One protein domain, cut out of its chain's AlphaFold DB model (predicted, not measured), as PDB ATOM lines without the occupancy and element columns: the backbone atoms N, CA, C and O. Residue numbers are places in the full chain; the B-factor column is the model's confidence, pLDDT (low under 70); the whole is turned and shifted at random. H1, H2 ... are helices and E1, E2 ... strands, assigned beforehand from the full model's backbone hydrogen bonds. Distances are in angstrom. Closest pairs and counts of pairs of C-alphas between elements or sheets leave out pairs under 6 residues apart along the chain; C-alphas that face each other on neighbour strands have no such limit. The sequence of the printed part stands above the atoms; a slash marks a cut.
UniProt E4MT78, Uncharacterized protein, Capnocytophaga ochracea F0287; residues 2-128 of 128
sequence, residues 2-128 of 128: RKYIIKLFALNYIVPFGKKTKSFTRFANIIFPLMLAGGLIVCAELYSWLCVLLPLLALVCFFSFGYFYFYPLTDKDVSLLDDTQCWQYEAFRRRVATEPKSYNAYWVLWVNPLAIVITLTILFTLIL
ATOM      1  N   ARG A   2      -1.073 -33.084  56.232       93.06
ATOM      2  CA  ARG A   2      -0.803 -31.793  55.548       93.06
ATOM      3  C   ARG A   2      -1.152 -31.772  54.053       93.06
ATOM      4  O   ARG A   2      -1.811 -30.845  53.604       93.06
ATOM      5  N   LYS A   3      -0.816 -32.839  53.315       93.56
ATOM      6  CA  LYS A   3      -1.180 -33.015  51.896       93.56
ATOM      7  C   LYS A   3      -2.680 -32.823  51.624       93.56
ATOM      8  O   LYS A   3      -3.036 -32.146  50.670       93.56
ATOM      9  N   TYR A   4      -3.557 -33.402  52.445       92.19
ATOM     10  CA  TYR A   4      -5.007 -33.286  52.255       92.19
ATOM     11  C   TYR A   4      -5.515 -31.894  52.612       92.19
ATOM     12  O   TYR A   4      -6.321 -31.343  51.872       92.19
ATOM     13  N   ILE A   5      -4.984 -31.304  53.690       94.25
ATOM     14  CA  ILE A   5      -5.323 -29.933  54.086       94.25
ATOM     15  C   ILE A   5      -4.985 -28.969  52.941       94.25
ATOM     16  O   ILE A   5      -5.816 -28.166  52.536       94.25
ATOM     17  N   ILE A   6      -3.798 -29.111  52.347       94.94
ATOM     18  CA  ILE A   6      -3.378 -28.311  51.191       94.94
ATOM     19  C   ILE A   6      -4.307 -28.536  49.997       94.94
ATOM     20  O   ILE A   6      -4.818 -27.578  49.426       94.94
ATOM     21  N   LYS A   7      -4.576 -29.789  49.621       92.12
ATOM     22  CA  LYS A   7      -5.387 -30.084  48.431       92.12
ATOM     23  C   LYS A   7      -6.827 -29.574  48.513       92.12
ATOM     24  O   LYS A   7      -7.388 -29.228  47.472       92.12
ATOM     25  N   LEU A   8      -7.405 -29.555  49.713       91.81
ATOM     26  CA  LEU A   8      -8.807 -29.200  49.944       91.81
ATOM     27  C   LEU A   8      -9.010 -27.731  50.337       91.81
ATOM     28  O   LEU A   8     -10.049 -27.167  50.007       91.81
ATOM     29  N   PHE A   9      -8.042 -27.108  51.017       94.62
ATOM     30  CA  PHE A   9      -8.228 -25.782  51.621       94.62
ATOM     31  C   PHE A   9      -7.253 -24.712  51.125       94.62
ATOM     32  O   PHE A   9      -7.547 -23.531  51.277       94.62
ATOM     33  N   ALA A  10      -6.114 -25.076  50.523       93.19
ATOM     34  CA  ALA A  10      -5.149 -24.083  50.055       93.19
ATOM     35  C   ALA A  10      -5.468 -23.579  48.643       93.19
ATOM     36  O   ALA A  10      -5.690 -24.377  47.730       93.19
ATOM     37  N   LEU A  11      -5.340 -22.263  48.441       94.25
ATOM     38  CA  LEU A  11      -5.441 -21.608  47.131       94.25
ATOM     39  C   LEU A  11      -6.792 -21.902  46.441       94.25
ATOM     40  O   LEU A  11      -7.775 -22.222  47.110       94.25
ATOM     41  N   ASN A  12      -6.868 -21.750  45.115       94.00
ATOM     42  CA  ASN A  12      -8.111 -21.915  44.365       94.00
ATOM     43  C   ASN A  12      -8.056 -23.153  43.467       94.00
ATOM     44  O   ASN A  12      -7.001 -23.709  43.166       94.00
ATOM     45  N   TYR A  13      -9.224 -23.625  43.061       93.94
ATOM     46  CA  TYR A  13      -9.362 -24.420  41.860       93.94
ATOM     47  C   TYR A  13      -9.305 -23.488  40.650       93.94
ATOM     48  O   TYR A  13      -9.931 -22.428  40.657       93.94
ATOM     49  N   ILE A  14      -8.593 -23.893  39.605       93.19
ATOM     50  CA  ILE A  14      -8.637 -23.250  38.294       93.19
ATOM     51  C   ILE A  14      -9.186 -24.274  37.318       93.19
ATOM     52  O   ILE A  14      -8.554 -25.293  37.054       93.19
ATOM     53  N   VAL A  15     -10.381 -24.009  36.806       90.94
ATOM     54  CA  VAL A  15     -11.136 -24.940  35.964       90.94
ATOM     55  C   VAL A  15     -11.261 -24.349  34.558       90.94
ATOM     56  O   VAL A  15     -11.528 -23.146  34.433       90.94
ATOM     57  N   PRO A  16     -11.088 -25.143  33.485       87.81
ATOM     58  CA  PRO A  16     -11.338 -24.672  32.134       87.81
ATOM     59  C   PRO A  16     -12.853 -24.637  31.885       87.81
ATOM     60  O   PRO A  16     -13.561 -25.612  32.130       87.81
ATOM     61  N   PHE A  17     -13.364 -23.505  31.408       84.19
ATOM     62  CA  PHE A  17     -14.778 -23.291  31.105       84.19
ATOM     63  C   PHE A  17     -14.917 -22.663  29.713       84.19
ATOM     64  O   PHE A  17     -14.756 -21.451  29.517       84.19
ATOM     65  N   GLY A  18     -15.193 -23.504  28.715       81.88
ATOM     66  CA  GLY A  18     -15.172 -23.096  27.311       81.88
ATOM     67  C   GLY A  18     -13.780 -22.608  26.898       81.88
ATOM     68  O   GLY A  18     -12.800 -23.329  27.050       81.88
ATOM     69  N   LYS A  19     -13.685 -21.368  26.398       84.69
ATOM     70  CA  LYS A  19     -12.414 -20.739  25.974       84.69
ATOM     71  C   LYS A  19     -11.706 -19.945  27.083       84.69
ATOM     72  O   LYS A  19     -10.736 -19.251  26.801       84.69
ATOM     73  N   LYS A  20     -12.220 -19.961  28.318       86.31
ATOM     74  CA  LYS A  20     -11.683 -19.181  29.446       86.31
ATOM     75  C   LYS A  20     -11.425 -20.084  30.645       86.31
ATOM     76  O   LYS A  20     -12.045 -21.131  30.786       86.31
ATOM     77  N   THR A  21     -10.549 -19.653  31.541       89.00
ATOM     78  CA  THR A  21     -10.363 -20.281  32.851       89.00
ATOM     79  C   THR A  21     -11.201 -19.555  33.899       89.00
ATOM     80  O   THR A  21     -11.453 -18.349  33.810       89.00
ATOM     81  N   LYS A  22     -11.689 -20.301  34.889       89.06
ATOM     82  CA  LYS A  22     -12.421 -19.762  36.037       89.06
ATOM     83  C   LYS A  22     -11.723 -20.190  37.318       89.06
ATOM     84  O   LYS A  22     -11.393 -21.361  37.481       89.06
ATOM     85  N   SER A  23     -11.509 -19.228  38.211       90.81
ATOM     86  CA  SER A  23     -10.983 -19.473  39.551       90.81
ATOM     87  C   SER A  23     -12.139 -19.664  40.526       90.81
ATOM     88  O   SER A  23     -13.083 -18.874  40.520       90.81
ATOM     89  N   PHE A  24     -12.042 -20.674  41.381       90.12
ATOM     90  CA  PHE A  24     -13.039 -20.988  42.395       90.12
ATOM     91  C   PHE A  24     -12.374 -21.376  43.715       90.12
ATOM     92  O   PHE A  24     -11.414 -22.138  43.735       90.12
ATOM     93  N   THR A  25     -12.876 -20.866  44.829       92.12
ATOM     94  CA  THR A  25     -12.269 -21.099  46.140       92.12
ATOM     95  C   THR A  25     -12.456 -22.543  46.599       92.12
ATOM     96  O   THR A  25     -13.586 -23.015  46.695       92.12
ATOM     97  N   ARG A  26     -11.370 -23.258  46.928       93.75
ATOM     98  CA  ARG A  26     -11.455 -24.711  47.172       93.75
ATOM     99  C   ARG A  26     -12.337 -25.091  48.347       93.75
ATOM    100  O   ARG A  26     -13.201 -25.955  48.218       93.75
ATOM    101  N   PHE A  27     -12.166 -24.390  49.464       92.88
ATOM    102  CA  PHE A  27     -12.905 -24.684  50.685       92.88
ATOM    103  C   PHE A  27     -14.420 -24.502  50.534       92.88
ATOM    104  O   PHE A  27     -15.188 -25.085  51.300       92.88
ATOM    105  N   ALA A  28     -14.870 -23.715  49.549       92.56
ATOM    106  CA  ALA A  28     -16.290 -23.481  49.325       92.56
ATOM    107  C   ALA A  28     -17.026 -24.776  48.951       92.56
ATOM    108  O   ALA A  28     -18.187 -24.915  49.314       92.56
ATOM    109  N   ASN A  29     -16.344 -25.758  48.348       93.81
ATOM    110  CA  ASN A  29     -16.913 -27.081  48.063       93.81
ATOM    111  C   ASN A  29     -17.169 -27.938  49.313       93.81
ATOM    112  O   ASN A  29     -17.734 -29.020  49.199       93.81
ATOM    113  N   ILE A  30     -16.741 -27.484  50.492       94.62
ATOM    114  CA  ILE A  30     -16.963 -28.170  51.770       94.62
ATOM    115  C   ILE A  30     -17.844 -27.309  52.676       94.62
ATOM    116  O   ILE A  30     -18.854 -27.793  53.180       94.62
ATOM    117  N   ILE A  31     -17.503 -26.025  52.851       94.81
ATOM    118  CA  ILE A  31     -18.276 -25.108  53.704       94.81
ATOM    119  C   ILE A  31     -19.716 -24.993  53.214       94.81
ATOM    120  O   ILE A  31     -20.642 -25.078  54.017       94.81
ATOM    121  N   PHE A  32     -19.919 -24.821  51.907       94.62
ATOM    122  CA  PHE A  32     -21.250 -24.553  51.380       94.62
ATOM    123  C   PHE A  32     -22.209 -25.747  51.554       94.62
ATOM    124  O   PHE A  32     -23.280 -25.542  52.130       94.62
ATOM    125  N   PRO A  33     -21.844 -26.997  51.194       95.56
ATOM    126  CA  PRO A  33     -22.675 -28.158  51.518       95.56
ATOM    127  C   PRO A  33     -22.958 -28.328  53.016       95.56
ATOM    128  O   PRO A  33     -24.077 -28.673  53.387       95.56
ATOM    129  N   LEU A  34     -21.983 -28.050  53.893       96.00
ATOM    130  CA  LEU A  34     -22.196 -28.122  55.343       96.00
ATOM    131  C   LEU A  34     -23.197 -27.074  55.839       96.00
ATOM    132  O   LEU A  34     -24.022 -27.377  56.698       96.00
ATOM    133  N   MET A  35     -23.160 -25.858  55.292       96.12
ATOM    134  CA  MET A  35     -24.147 -24.825  55.616       96.12
ATOM    135  C   MET A  35     -25.557 -25.232  55.180       96.12
ATOM    136  O   MET A  35     -26.498 -25.062  55.953       96.12
ATOM    137  N   LEU A  36     -25.703 -25.811  53.983       96.19
ATOM    138  CA  LEU A  36     -26.991 -26.333  53.512       96.19
ATOM    139  C   LEU A  36     -27.510 -27.461  54.414       96.19
ATOM    140  O   LEU A  36     -28.673 -27.438  54.811       96.19
ATOM    141  N   ALA A  37     -26.639 -28.394  54.808       94.88
ATOM    142  CA  ALA A  37     -26.985 -29.447  55.760       94.88
ATOM    143  C   ALA A  37     -27.439 -28.876  57.115       94.88
ATOM    144  O   ALA A  37     -28.395 -29.376  57.701       94.88
ATOM    145  N   GLY A  38     -26.809 -27.798  57.592       95.19
ATOM    146  CA  GLY A  38     -27.249 -27.086  58.793       95.19
ATOM    147  C   GLY A  38     -28.634 -26.476  58.666       95.19
ATOM    148  O   GLY A  38     -29.444 -26.634  59.576       95.19
ATOM    149  N   GLY A  39     -28.928 -25.851  57.526       93.69
ATOM    150  CA  GLY A  39     -30.274 -25.370  57.220       93.69
ATOM    151  C   GLY A  39     -31.309 -26.494  57.276       93.69
ATOM    152  O   GLY A  39     -32.317 -26.357  57.962       93.69
ATOM    153  N   LEU A  40     -31.025 -27.638  56.641       94.12
ATOM    154  CA  LEU A  40     -31.912 -28.808  56.667       94.12
ATOM    155  C   LEU A  40     -32.135 -29.355  58.076       94.12
ATOM    156  O   LEU A  40     -33.269 -29.661  58.428       94.12
ATOM    157  N   ILE A  41     -31.078 -29.460  58.884       94.00
ATOM    158  CA  ILE A  41     -31.179 -29.921  60.275       94.00
ATOM    159  C   ILE A  41     -32.134 -29.029  61.072       94.00
ATOM    160  O   ILE A  41     -32.958 -29.542  61.824       94.00
ATOM    161  N   VAL A  42     -32.039 -27.708  60.895       93.25
ATOM    162  CA  VAL A  42     -32.926 -26.748  61.565       93.25
ATOM    163  C   VAL A  42     -34.363 -26.881  61.065       93.25
ATOM    164  O   VAL A  42     -35.274 -26.923  61.885       93.25
ATOM    165  N   CYS A  43     -34.572 -26.985  59.748       91.88
ATOM    166  CA  CYS A  43     -35.905 -27.149  59.159       91.88
ATOM    167  C   CYS A  43     -36.587 -28.463  59.567       91.88
ATOM    168  O   CYS A  43     -37.802 -28.491  59.696       91.88
ATOM    169  N   ALA A  44     -35.819 -29.532  59.766       91.06
ATOM    170  CA  ALA A  44     -36.320 -30.837  60.191       91.06
ATOM    171  C   ALA A  44     -36.404 -30.994  61.724       91.06
ATOM    172  O   ALA A  44     -36.636 -32.098  62.205       91.06
ATOM    173  N   GLU A  45     -36.143 -29.925  62.489       92.94
ATOM    174  CA  GLU A  45     -36.116 -29.922  63.963       92.94
ATOM    175  C   GLU A  45     -35.130 -30.941  64.587       92.94
ATOM    176  O   GLU A  45     -35.231 -31.325  65.753       92.94
ATOM    177  N   LEU A  46     -34.100 -31.353  63.839       92.62
ATOM    178  CA  LEU A  46     -33.108 -32.361  64.240       92.62
ATOM    179  C   LEU A  46     -31.949 -31.761  65.058       92.62
ATOM    180  O   LEU A  46     -30.780 -32.087  64.842       92.62
ATOM    181  N   TYR A  47     -32.246 -30.873  66.008       94.38
ATOM    182  CA  TYR A  47     -31.253 -29.997  66.646       94.38
ATOM    183  C   TYR A  47     -30.066 -30.715  67.305       94.38
ATOM    184  O   TYR A  47     -28.971 -30.156  67.352       94.38
ATOM    185  N   SER A  48     -30.230 -31.958  67.764       95.00
ATOM    186  CA  SER A  48     -29.131 -32.760  68.324       95.00
ATOM    187  C   SER A  48     -27.974 -32.966  67.335       95.00
ATOM    188  O   SER A  48     -26.813 -33.018  67.741       95.00
ATOM    189  N   TRP A  49     -28.252 -32.995  66.028       95.19
ATOM    190  CA  TRP A  49     -27.229 -33.105  64.986       95.19
ATOM    191  C   TRP A  49     -26.370 -31.845  64.837       95.19
ATOM    192  O   TRP A  49     -25.248 -31.927  64.328       95.19
ATOM    193  N   LEU A  50     -26.821 -30.690  65.344       95.56
ATOM    194  CA  LEU A  50     -26.003 -29.474  65.373       95.56
ATOM    195  C   LEU A  50     -24.754 -29.649  66.245       95.56
ATOM    196  O   LEU A  50     -23.717 -29.065  65.934       95.56
ATOM    197  N   CYS A  51     -24.805 -30.507  67.272       96.00
ATOM    198  CA  CYS A  51     -23.642 -30.837  68.096       96.00
ATOM    199  C   CYS A  51     -22.515 -31.511  67.300       96.00
ATOM    200  O   CYS A  51     -21.366 -31.454  67.721       96.00
ATOM    201  N   VAL A  52     -22.821 -32.127  66.155       95.75
ATOM    202  CA  VAL A  52     -21.824 -32.716  65.247       95.75
ATOM    203  C   VAL A  52     -21.461 -31.733  64.136       95.75
ATOM    204  O   VAL A  52     -20.282 -31.545  63.826       95.75
ATOM    205  N   LEU A  53     -22.464 -31.071  63.555       97.19
ATOM    206  CA  LEU A  53     -22.260 -30.166  62.429       97.19
ATOM    207  C   LEU A  53     -21.431 -28.935  62.810       97.19
ATOM    208  O   LEU A  53     -20.524 -28.563  62.066       97.19
ATOM    209  N   LEU A  54     -21.723 -28.296  63.946       96.62
ATOM    210  CA  LEU A  54     -21.058 -27.051  64.336       96.62
ATOM    211  C   LEU A  54     -19.553 -27.249  64.588       96.62
ATOM    212  O   LEU A  54     -18.775 -26.473  64.028       96.62
ATOM    213  N   PRO A  55     -19.093 -28.285  65.323       97.69
ATOM    214  CA  PRO A  55     -17.663 -28.578  65.421       97.69
ATOM    215  C   PRO A  55     -17.010 -28.876  64.072       97.69
ATOM    216  O   PRO A  55     -15.895 -28.422  63.819       97.69
ATOM    217  N   LEU A  56     -17.698 -29.601  63.183       97.06
ATOM    218  CA  LEU A  56     -17.177 -29.900  61.851       97.06
ATOM    219  C   LEU A  56     -17.012 -28.623  61.016       97.06
ATOM    220  O   LEU A  56     -15.966 -28.420  60.400       97.06
ATOM    221  N   LEU A  57     -18.007 -27.735  61.041       96.62
ATOM    222  CA  LEU A  57     -17.951 -26.443  60.365       96.62
ATOM    223  C   LEU A  57     -16.833 -25.568  60.944       96.62
ATOM    224  O   LEU A  57     -16.061 -24.987  60.184       96.62
ATOM    225  N   ALA A  58     -16.688 -25.524  62.271       96.75
ATOM    226  CA  ALA A  58     -15.610 -24.796  62.934       96.75
ATOM    227  C   ALA A  58     -14.226 -25.313  62.508       96.75
ATOM    228  O   ALA A  58     -13.339 -24.519  62.200       96.75
ATOM    229  N   LEU A  59     -14.053 -26.634  62.418       96.38
ATOM    230  CA  LEU A  59     -12.816 -27.271  61.964       96.38
ATOM    231  C   LEU A  59     -12.508 -26.953  60.493       96.38
ATOM    232  O   LEU A  59     -11.371 -26.627  60.150       96.38
ATOM    233  N   VAL A  60     -13.518 -26.984  59.624       95.88
ATOM    234  CA  VAL A  60     -13.379 -26.596  58.214       95.88
ATOM    235  C   VAL A  60     -13.008 -25.115  58.087       95.88
ATOM    236  O   VAL A  60     -12.075 -24.781  57.354       95.88
ATOM    237  N   CYS A  61     -13.674 -24.227  58.826       95.06
ATOM    238  CA  CYS A  61     -13.343 -22.801  58.864       95.06
ATOM    239  C   CYS A  61     -11.919 -22.570  59.382       95.06
ATOM    240  O   CYS A  61     -11.174 -21.787  58.794       95.06
ATOM    241  N   PHE A  62     -11.501 -23.296  60.423       96.12
ATOM    242  CA  PHE A  62     -10.132 -23.236  60.918       96.12
ATOM    243  C   PHE A  62      -9.126 -23.600  59.823       96.12
ATOM    244  O   PHE A  62      -8.197 -22.833  59.589       96.12
ATOM    245  N   PHE A  63      -9.314 -24.705  59.096       95.56
ATOM    246  CA  PHE A  63      -8.395 -25.070  58.010       95.56
ATOM    247  C   PHE A  63      -8.420 -24.099  56.826       95.56
ATOM    248  O   PHE A  63      -7.394 -23.910  56.175       95.56
ATOM    249  N   SER A  64      -9.563 -23.465  56.577       91.25
ATOM    250  CA  SER A  64      -9.748 -22.532  55.464       91.25
ATOM    251  C   SER A  64      -9.107 -21.169  55.726       91.25
ATOM    252  O   SER A  64      -8.482 -20.605  54.833       91.25
ATOM    253  N   PHE A  65      -9.241 -20.646  56.948       91.62
ATOM    254  CA  PHE A  65      -8.864 -19.267  57.277       91.62
ATOM    255  C   PHE A  65      -7.720 -19.159  58.291       91.62
ATOM    256  O   PHE A  65      -6.907 -18.244  58.199       91.62
ATOM    257  N   GLY A  66      -7.635 -20.077  59.257       94.25
ATOM    258  CA  GLY A  66      -6.674 -19.998  60.363       94.25
ATOM    259  C   GLY A  66      -5.407 -20.824  60.153       94.25
ATOM    260  O   GLY A  66      -4.306 -20.374  60.457       94.25
ATOM    261  N   TYR A  67      -5.518 -22.035  59.612       95.88
ATOM    262  CA  TYR A  67      -4.409 -22.989  59.583       95.88
ATOM    263  C   TYR A  67      -3.188 -22.467  58.819       95.88
ATOM    264  O   TYR A  67      -2.072 -22.559  59.324       95.88
ATOM    265  N   PHE A  68      -3.385 -21.871  57.640       93.88
ATOM    266  CA  PHE A  68      -2.283 -21.340  56.827       93.88
ATOM    267  C   PHE A  68      -1.697 -20.025  57.354       93.88
ATOM    268  O   PHE A  68      -0.624 -19.634  56.902       93.88
ATOM    269  N   TYR A  69      -2.351 -19.374  58.320       92.81
ATOM    270  CA  TYR A  69      -1.757 -18.260  59.056       92.81
ATOM    271  C   TYR A  69      -0.652 -18.761  59.999       92.81
ATOM    272  O   TYR A  69       0.454 -18.230  59.994       92.81
ATOM    273  N   PHE A  70      -0.919 -19.835  60.753       94.44
ATOM    274  CA  PHE A  70       0.061 -20.438  61.669       94.44
ATOM    275  C   PHE A  70       1.078 -21.340  60.959       94.44
ATOM    276  O   PHE A  70       2.241 -21.408  61.351       94.44
ATOM    277  N   TYR A  71       0.645 -22.037  59.908       94.62
ATOM    278  CA  TYR A  71       1.445 -22.995  59.148       94.62
ATOM    279  C   TYR A  71       1.454 -22.626  57.659       94.62
ATOM    280  O   TYR A  71       0.836 -23.327  56.849       94.62
ATOM    281  N   PRO A  72       2.149 -21.539  57.277       93.56
ATOM    282  CA  PRO A  72       2.161 -21.057  55.903       93.56
ATOM    283  C   PRO A  72       2.729 -22.090  54.923       93.56
ATOM    284  O   PRO A  72       3.468 -23.010  55.296       93.56
ATOM    285  N   LEU A  73       2.371 -21.925  53.647       93.94
ATOM    286  CA  LEU A  73       2.924 -22.714  52.549       93.94
ATOM    287  C   LEU A  73       4.398 -22.360  52.329       93.94
ATOM    288  O   LEU A  73       4.760 -21.194  52.153       93.94
ATOM    289  N   THR A  74       5.242 -23.384  52.290       93.56
ATOM    290  CA  THR A  74       6.690 -23.255  52.096       93.56
ATOM    291  C   THR A  74       7.143 -23.990  50.840       93.56
ATOM    292  O   THR A  74       6.421 -24.833  50.313       93.56
ATOM    293  N   ASP A  75       8.377 -23.745  50.397       92.62
ATOM    294  CA  ASP A  75       8.942 -24.424  49.221       92.62
ATOM    295  C   ASP A  75       8.996 -25.965  49.397       92.62
ATOM    296  O   ASP A  75       8.959 -26.710  48.422       92.62
ATOM    297  N   LYS A  76       8.985 -26.471  50.643       92.81
ATOM    298  CA  LYS A  76       8.885 -27.915  50.942       92.81
ATOM    299  C   LYS A  76       7.528 -28.514  50.550       92.81
ATOM    300  O   LYS A  76       7.432 -29.717  50.313       92.81
ATOM    301  N   ASP A  77       6.488 -27.686  50.489       94.12
ATOM    302  CA  ASP A  77       5.116 -28.097  50.192       94.12
ATOM    303  C   ASP A  77       4.819 -28.160  48.695       94.12
ATOM    304  O   ASP A  77       3.776 -28.685  48.319       94.12
ATOM    305  N   VAL A  78       5.721 -27.671  47.838       91.88
ATOM    306  CA  VAL A  78       5.519 -27.609  46.380       91.88
ATOM    307  C   VAL A  78       5.204 -28.987  45.797       91.88
ATOM    308  O   VAL A  78       4.315 -29.114  44.963       91.88
ATOM    309  N   SER A  79       5.839 -30.044  46.312       92.75
ATOM    310  CA  SER A  79       5.571 -31.435  45.909       92.75
ATOM    311  C   SER A  79       4.168 -31.947  46.276       92.75
ATOM    312  O   SER A  79       3.741 -33.002  45.805       92.75
ATOM    313  N   LEU A  80       3.447 -31.230  47.141       94.06
ATOM    314  CA  LEU A  80       2.099 -31.569  47.596       94.06
ATOM    315  C   LEU A  80       1.009 -30.807  46.830       94.06
ATOM    316  O   LEU A  80      -0.151 -31.238  46.870       94.06
ATOM    317  N   LEU A  81       1.379 -29.705  46.171       93.56
ATOM    318  CA  LEU A  81       0.494 -28.872  45.360       93.56
ATOM    319  C   LEU A  81       0.136 -29.598  44.060       93.56
ATOM    320  O   LEU A  81       0.952 -30.319  43.490       93.56
ATOM    321  N   ASP A  82      -1.094 -29.412  43.589       92.38
ATOM    322  CA  ASP A  82      -1.409 -29.730  42.194       92.38
ATOM    323  C   ASP A  82      -0.905 -28.637  41.237       92.38
ATOM    324  O   ASP A  82      -0.474 -27.571  41.677       92.38
ATOM    325  N   ASP A  83      -0.956 -28.894  39.929       91.38
ATOM    326  CA  ASP A  83      -0.410 -27.992  38.905       91.38
ATOM    327  C   ASP A  83      -0.945 -26.559  39.024       91.38
ATOM    328  O   ASP A  83      -0.187 -25.593  38.930       91.38
ATOM    329  N   THR A  84      -2.245 -26.410  39.287       93.19
ATOM    330  CA  THR A  84      -2.880 -25.094  39.432       93.19
ATOM    331  C   THR A  84      -2.461 -24.396  40.721       93.19
ATOM    332  O   THR A  84      -2.158 -23.205  40.700       93.19
ATOM    333  N   GLN A  85      -2.371 -25.129  41.833       94.56
ATOM    334  CA  GLN A  85      -1.892 -24.602  43.109       94.56
ATOM    335  C   GLN A  85      -0.421 -24.196  43.025       94.56
ATOM    336  O   GLN A  85      -0.047 -23.151  43.548       94.56
ATOM    337  N   CYS A  86       0.403 -24.998  42.352       93.31
ATOM    338  CA  CYS A  86       1.811 -24.712  42.121       93.31
ATOM    339  C   CYS A  86       1.966 -23.423  41.309       93.31
ATOM    340  O   CYS A  86       2.650 -22.501  41.748       93.31
ATOM    341  N   TRP A  87       1.231 -23.299  40.200       92.94
ATOM    342  CA  TRP A  87       1.207 -22.073  39.403       92.94
ATOM    343  C   TRP A  87       0.800 -20.843  40.229       92.94
ATOM    344  O   TRP A  87       1.485 -19.821  40.193       92.94
ATOM    345  N   GLN A  88      -0.268 -20.942  41.031       93.31
ATOM    346  CA  GLN A  88      -0.703 -19.851  41.912       93.31
ATOM    347  C   GLN A  88       0.345 -19.495  42.977       93.31
ATOM    348  O   GLN A  88       0.533 -18.316  43.280       93.31
ATOM    349  N   TYR A  89       1.020 -20.494  43.550       93.88
ATOM    350  CA  TYR A  89       2.054 -20.295  44.562       93.88
ATOM    351  C   TYR A  89       3.284 -19.585  43.984       93.88
ATOM    352  O   TYR A  89       3.746 -18.591  44.548       93.88
ATOM    353  N   GLU A  90       3.776 -20.040  42.832       92.44
ATOM    354  CA  GLU A  90       4.912 -19.436  42.128       92.44
ATOM    355  C   GLU A  90       4.593 -18.004  41.668       92.44
ATOM    356  O   GLU A  90       5.398 -17.089  41.871       92.44
ATOM    357  N   ALA A  91       3.381 -17.777  41.146       91.00
ATOM    358  CA  ALA A  91       2.906 -16.448  40.766       91.00
ATOM    359  C   ALA A  91       2.843 -15.492  41.972       91.00
ATOM    360  O   ALA A  91       3.318 -14.358  41.890       91.00
ATOM    361  N   PHE A  92       2.325 -15.950  43.118       90.31
ATOM    362  CA  PHE A  92       2.298 -15.166  44.358       90.31
ATOM    363  C   PHE A  92       3.710 -14.798  44.842       90.31
ATOM    364  O   PHE A  92       3.947 -13.684  45.312       90.31
ATOM    365  N   ARG A  93       4.673 -15.711  44.678       90.00
ATOM    366  CA  ARG A  93       6.089 -15.513  45.031       90.00
ATOM    367  C   ARG A  93       6.862 -14.679  44.001       90.00
ATOM    368  O   ARG A  93       8.055 -14.462  44.202       90.00
ATOM    369  N   ARG A  94       6.205 -14.193  42.937       84.94
ATOM    370  CA  ARG A  94       6.806 -13.443  41.815       84.94
ATOM    371  C   ARG A  94       7.957 -14.193  41.129       84.94
ATOM    372  O   ARG A  94       8.892 -13.575  40.628       84.94
ATOM    373  N   ARG A  95       7.902 -15.525  41.128       84.88
ATOM    374  CA  ARG A  95       8.831 -16.386  40.386       84.88
ATOM    375  C   ARG A  95       8.298 -16.619  38.969       84.88
ATOM    376  O   ARG A  95       7.154 -16.281  38.662       84.88
ATOM    377  N   VAL A  96       9.133 -17.177  38.091       78.25
ATOM    378  CA  VAL A  96       8.716 -17.543  36.729       78.25
ATOM    379  C   VAL A  96       7.722 -18.701  36.822       78.25
ATOM    380  O   VAL A  96       8.108 -19.855  36.987       78.25
ATOM    381  N   ALA A  97       6.433 -18.381  36.742       75.00
ATOM    382  CA  ALA A  97       5.364 -19.365  36.769       75.00
ATOM    383  C   ALA A  97       5.109 -19.881  35.347       75.00
ATOM    384  O   ALA A  97       4.564 -19.170  34.504       75.00
ATOM    385  N   THR A  98       5.501 -21.124  35.071       77.88
ATOM    386  CA  THR A  98       5.072 -21.819  33.850       77.88
ATOM    387  C   THR A  98       3.574 -22.064  33.915       77.88
ATOM    388  O   THR A  98       3.099 -22.521  34.955       77.88
ATOM    389  N   GLU A  99       2.844 -21.803  32.829       82.88
ATOM    390  CA  GLU A  99       1.408 -22.096  32.764       82.88
ATOM    391  C   GLU A  99       1.096 -23.529  33.235       82.88
ATOM    392  O   GLU A  99       1.894 -24.450  33.007       82.88
ATOM    393  N   PRO A 100      -0.040 -23.731  33.926       84.75
ATOM    394  CA  PRO A 100      -0.377 -25.031  34.481       84.75
ATOM    395  C   PRO A 100      -0.527 -26.066  33.360       84.75
ATOM    396  O   PRO A 100      -1.268 -25.865  32.399       84.75
ATOM    397  N   LYS A 101       0.165 -27.201  33.510       84.38
ATOM    398  CA  LYS A 101       0.116 -28.323  32.553       84.38
ATOM    399  C   LYS A 101      -1.253 -28.993  32.529       84.38
ATOM    400  O   LYS A 101      -1.672 -29.518  31.501       84.38
ATOM    401  N   SER A 102      -1.939 -28.975  33.667       87.88
ATOM    402  CA  SER A 102      -3.307 -29.444  33.808       87.88
ATOM    403  C   SER A 102      -4.116 -28.485  34.676       87.88
ATOM    404  O   SER A 102      -3.616 -27.889  35.631       87.88
ATOM    405  N   TYR A 103      -5.386 -28.331  34.322       90.38
ATOM    406  CA  TYR A 103      -6.358 -27.597  35.122       90.38
ATOM    407  C   TYR A 103      -7.167 -28.560  35.991       90.38
ATOM    408  O   TYR A 103      -7.222 -29.765  35.735       90.38
ATOM    409  N   ASN A 104      -7.832 -28.035  37.019       92.06
ATOM    410  CA  ASN A 104      -8.704 -28.855  37.843       92.06
ATOM    411  C   ASN A 104      -9.910 -29.353  37.050       92.06
ATOM    412  O   ASN A 104     -10.417 -28.698  36.138       92.06
ATOM    413  N   ALA A 105     -10.379 -30.533  37.444       87.06
ATOM    414  CA  ALA A 105     -11.487 -31.189  36.786       87.06
ATOM    415  C   ALA A 105     -12.782 -30.378  36.924       87.06
ATOM    416  O   ALA A 105     -13.095 -29.831  37.982       87.06
ATOM    417  N   TYR A 106     -13.570 -30.372  35.852       87.25
ATOM    418  CA  TYR A 106     -14.808 -29.603  35.771       87.25
ATOM    419  C   TYR A 106     -15.850 -29.999  36.827       87.25
ATOM    420  O   TYR A 106     -16.632 -29.157  37.261       87.25
ATOM    421  N   TRP A 107     -15.824 -31.249  37.309       85.50
ATOM    422  CA  TRP A 107     -16.767 -31.738  38.323       85.50
ATOM    423  C   TRP A 107     -16.749 -30.933  39.623       85.50
ATOM    424  O   TRP A 107     -17.764 -30.845  40.306       85.50
ATOM    425  N   VAL A 108     -15.622 -30.292  39.930       87.38
ATOM    426  CA  VAL A 108     -15.465 -29.410  41.086       87.38
ATOM    427  C   VAL A 108     -16.492 -28.270  41.069       87.38
ATOM    428  O   VAL A 108     -16.940 -27.857  42.134       87.38
ATOM    429  N   LEU A 109     -16.909 -27.800  39.887       87.56
ATOM    430  CA  LEU A 109     -17.944 -26.770  39.737       87.56
ATOM    431  C   LEU A 109     -19.355 -27.296  40.017       87.56
ATOM    432  O   LEU A 109     -20.247 -26.508  40.320       87.56
ATOM    433  N   TRP A 110     -19.568 -28.610  39.917       90.38
ATOM    434  CA  TRP A 110     -20.877 -29.230  40.110       90.38
ATOM    435  C   TRP A 110     -21.204 -29.513  41.574       90.38
ATOM    436  O   TRP A 110     -22.377 -29.677  41.885       90.38
ATOM    437  N   VAL A 111     -20.218 -29.521  42.479       91.94
ATOM    438  CA  VAL A 111     -20.434 -29.856  43.900       91.94
ATOM    439  C   VAL A 111     -21.509 -28.973  44.536       91.94
ATOM    440  O   VAL A 111     -22.464 -29.488  45.112       91.94
ATOM    441  N   ASN A 112     -21.401 -27.652  44.387       93.00
ATOM    442  CA  ASN A 112     -22.352 -26.722  44.996       93.00
ATOM    443  C   ASN A 112     -23.742 -26.761  44.336       93.00
ATOM    444  O   ASN A 112     -24.722 -26.877  45.071       93.00
ATOM    445  N   PRO A 113     -23.874 -26.731  42.992       94.25
ATOM    446  CA  PRO A 113     -25.157 -26.960  42.329       94.25
ATOM    447  C   PRO A 113     -25.828 -28.273  42.743       94.25
ATOM    448  O   PRO A 113     -27.014 -28.273  43.054       94.25
ATOM    449  N   LEU A 114     -25.078 -29.378  42.806       94.94
ATOM    450  CA  LEU A 114     -25.613 -30.671  43.237       94.94
ATOM    451  C   LEU A 114     -26.083 -30.625  44.691       94.94
ATOM    452  O   LEU A 114     -27.174 -31.103  44.986       94.94
ATOM    453  N   ALA A 115     -25.308 -30.008  45.586       93.94
ATOM    454  CA  ALA A 115     -25.708 -29.840  46.980       93.94
ATOM    455  C   ALA A 115     -27.015 -29.039  47.108       93.94
ATOM    456  O   ALA A 115     -27.872 -29.417  47.905       93.94
ATOM    457  N   ILE A 116     -27.210 -27.991  46.296       94.56
ATOM    458  CA  ILE A 116     -28.468 -27.224  46.248       94.56
ATOM    459  C   ILE A 116     -29.620 -28.112  45.789       94.56
ATOM    460  O   ILE A 116     -30.641 -28.157  46.464       94.56
ATOM    461  N   VAL A 117     -29.460 -28.822  44.668       96.12
ATOM    462  CA  VAL A 117     -30.510 -29.692  44.117       96.12
ATOM    463  C   VAL A 117     -30.934 -30.731  45.152       96.12
ATOM    464  O   VAL A 117     -32.115 -30.826  45.459       96.12
ATOM    465  N   ILE A 118     -29.971 -31.434  45.757       94.50
ATOM    466  CA  ILE A 118     -30.226 -32.425  46.811       94.50
ATOM    467  C   ILE A 118     -30.954 -31.784  47.996       94.50
ATOM    468  O   ILE A 118     -31.946 -32.324  48.479       94.50
ATOM    469  N   THR A 119     -30.489 -30.615  48.444       92.94
ATOM    470  CA  THR A 119     -31.085 -29.892  49.576       92.94
ATOM    471  C   THR A 119     -32.533 -29.517  49.301       92.94
ATOM    472  O   THR A 119     -33.398 -29.765  50.136       92.94
ATOM    473  N   LEU A 120     -32.813 -28.956  48.125       92.75
ATOM    474  CA  LEU A 120     -34.166 -28.584  47.730       92.75
ATOM    475  C   LEU A 120     -35.065 -29.812  47.617       92.75
ATOM    476  O   LEU A 120     -36.177 -29.776  48.129       92.75
ATOM    477  N   THR A 121     -34.591 -30.907  47.013       93.75
ATOM    478  CA  THR A 121     -35.360 -32.156  46.935       93.75
ATOM    479  C   THR A 121     -35.749 -32.654  48.324       93.75
ATOM    480  O   THR A 121     -36.924 -32.925  48.546       93.75
ATOM    481  N   ILE A 122     -34.804 -32.704  49.269       91.38
ATOM    482  CA  ILE A 122     -35.079 -33.124  50.652       91.38
ATOM    483  C   ILE A 122     -36.091 -32.183  51.311       91.38
ATOM    484  O   ILE A 122     -37.065 -32.640  51.905       91.38
ATOM    485  N   LEU A 123     -35.891 -30.871  51.187       89.06
ATOM    486  CA  LEU A 123     -36.772 -29.877  51.791       89.06
ATOM    487  C   LEU A 123     -38.206 -29.984  51.251       89.06
ATOM    488  O   LEU A 123     -39.146 -29.985  52.038       89.06
ATOM    489  N   PHE A 124     -38.379 -30.159  49.938       88.94
ATOM    490  CA  PHE A 124     -39.695 -30.405  49.348       88.94
ATOM    491  C   PHE A 124     -40.324 -31.706  49.852       88.94
ATOM    492  O   PHE A 124     -41.510 -31.702  50.143       88.94
ATOM    493  N   THR A 125     -39.557 -32.790  50.013       87.56
ATOM    494  CA  THR A 125     -40.093 -34.060  50.548       87.56
ATOM    495  C   THR A 125     -40.416 -34.035  52.040       87.56
ATOM    496  O   THR A 125     -41.152 -34.893  52.505       87.56
ATOM    497  N   LEU A 126     -39.828 -33.115  52.809       77.06
ATOM    498  CA  LEU A 126     -40.106 -32.974  54.242       77.06
ATOM    499  C   LEU A 126     -41.296 -32.047  54.515       77.06
ATOM    500  O   LEU A 126     -41.956 -32.198  55.538       77.06
ATOM    501  N   ILE A 127     -41.533 -31.067  53.638       70.81
ATOM    502  CA  ILE A 127     -42.606 -30.072  53.783       70.81
ATOM    503  C   ILE A 127     -43.931 -30.558  53.178       70.81
ATOM    504  O   ILE A 127     -44.990 -30.152  53.656       70.81
ATOM    505  N   LEU A 128     -43.873 -31.357  52.110       57.22
ATOM    506  CA  LEU A 128     -45.026 -31.811  51.324       57.22
ATOM    507  C   LEU A 128     -45.455 -33.220  51.737       57.22
ATOM    508  O   LEU A 128     -46.682 -33.428  51.864       57.22
TER     509      LEU A 128
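AT A GLANCE: This is residues 2 to 128 of the 128 residues of an uncharacterized protein of Capnocytophaga ochracea F0287 (UniProt E4MT78). Three long helices, H3, H2 and H7, lie side by side in a flat row with H2 in the middle. At one end of the row, H1, H4, H5 and the hairpin of E1 and E2 form a looser group. The 127 printed residues have seven named helices and two antiparallel strands, in the order H1, E1, E2, H2, H3, H4, H5, H6, H7, mostly helix. The whole is loose, with a radius of gyration of the C-alphas of 17.5 A, and spans 57 by 38 by 17 A.

HOW THE PARTS SIT: H1, residues 2 to 9, only just touches H3, residues 47 to 70, with 3 pairs of C-alphas within 8 A, the closest Phe 9 and Ser 64 at 5.3 A. H1 also only just touches H4, residues 75 to 80, with 3 such pairs, the closest Lys 3 and Leu 80 at 5.6 A. E1, residues 12 to 17, and E2, residues 20 to 25, form an antiparallel hairpin; N 13 and O 24 are within hydrogen-bond range at 2.7 A. H2, residues 28 to 43, touches H3 in a helical hairpin, closest C-alphas Ile 41 and Tyr 47 at 6.4 A, at a shallow tilt of 21 degrees, opposite ways. H2 touches H7, residues 111 to 127, closest C-alphas Pro 33 and Ala 115 at 5.7 A, at a shallow tilt of 6 degrees, the same way. H3 and H7 are apart. The closest C-alphas of E1 and H5, residues 83 to 92, are Ile 14 and Thr 84 at 6.2 A; those of E1 and H6, residues 106 to 109, are Val 15 and Tyr 106 at 5.9 A. Every O i to N i+4 pair is within hydrogen-bond range in H1, H5 and H7, against 11 of 12 in H2, 14 of 20 in H3 and 0 of 2 in H4, which has 2 of 3 O i to N i+3 pairs; H6 is too short.

IN THESE COORDINATES: H1 begins at C-alpha 2 (-0.803, -31.793, 55.548). H2 measures 22.2 A, H3 33.1 A with a kink of 44 degrees near residue 64, and H7 24.3 A, ending at C-alpha 127 (-42.606, -30.072, 53.783).

THE WHOLE: The C-alphas farthest apart, Val 96 and Leu 128, are 57.5 A apart. The printed part has no cut; the link from H5 to H6, residues 93 to 105, is long. Residue 128 is under pLDDT 70.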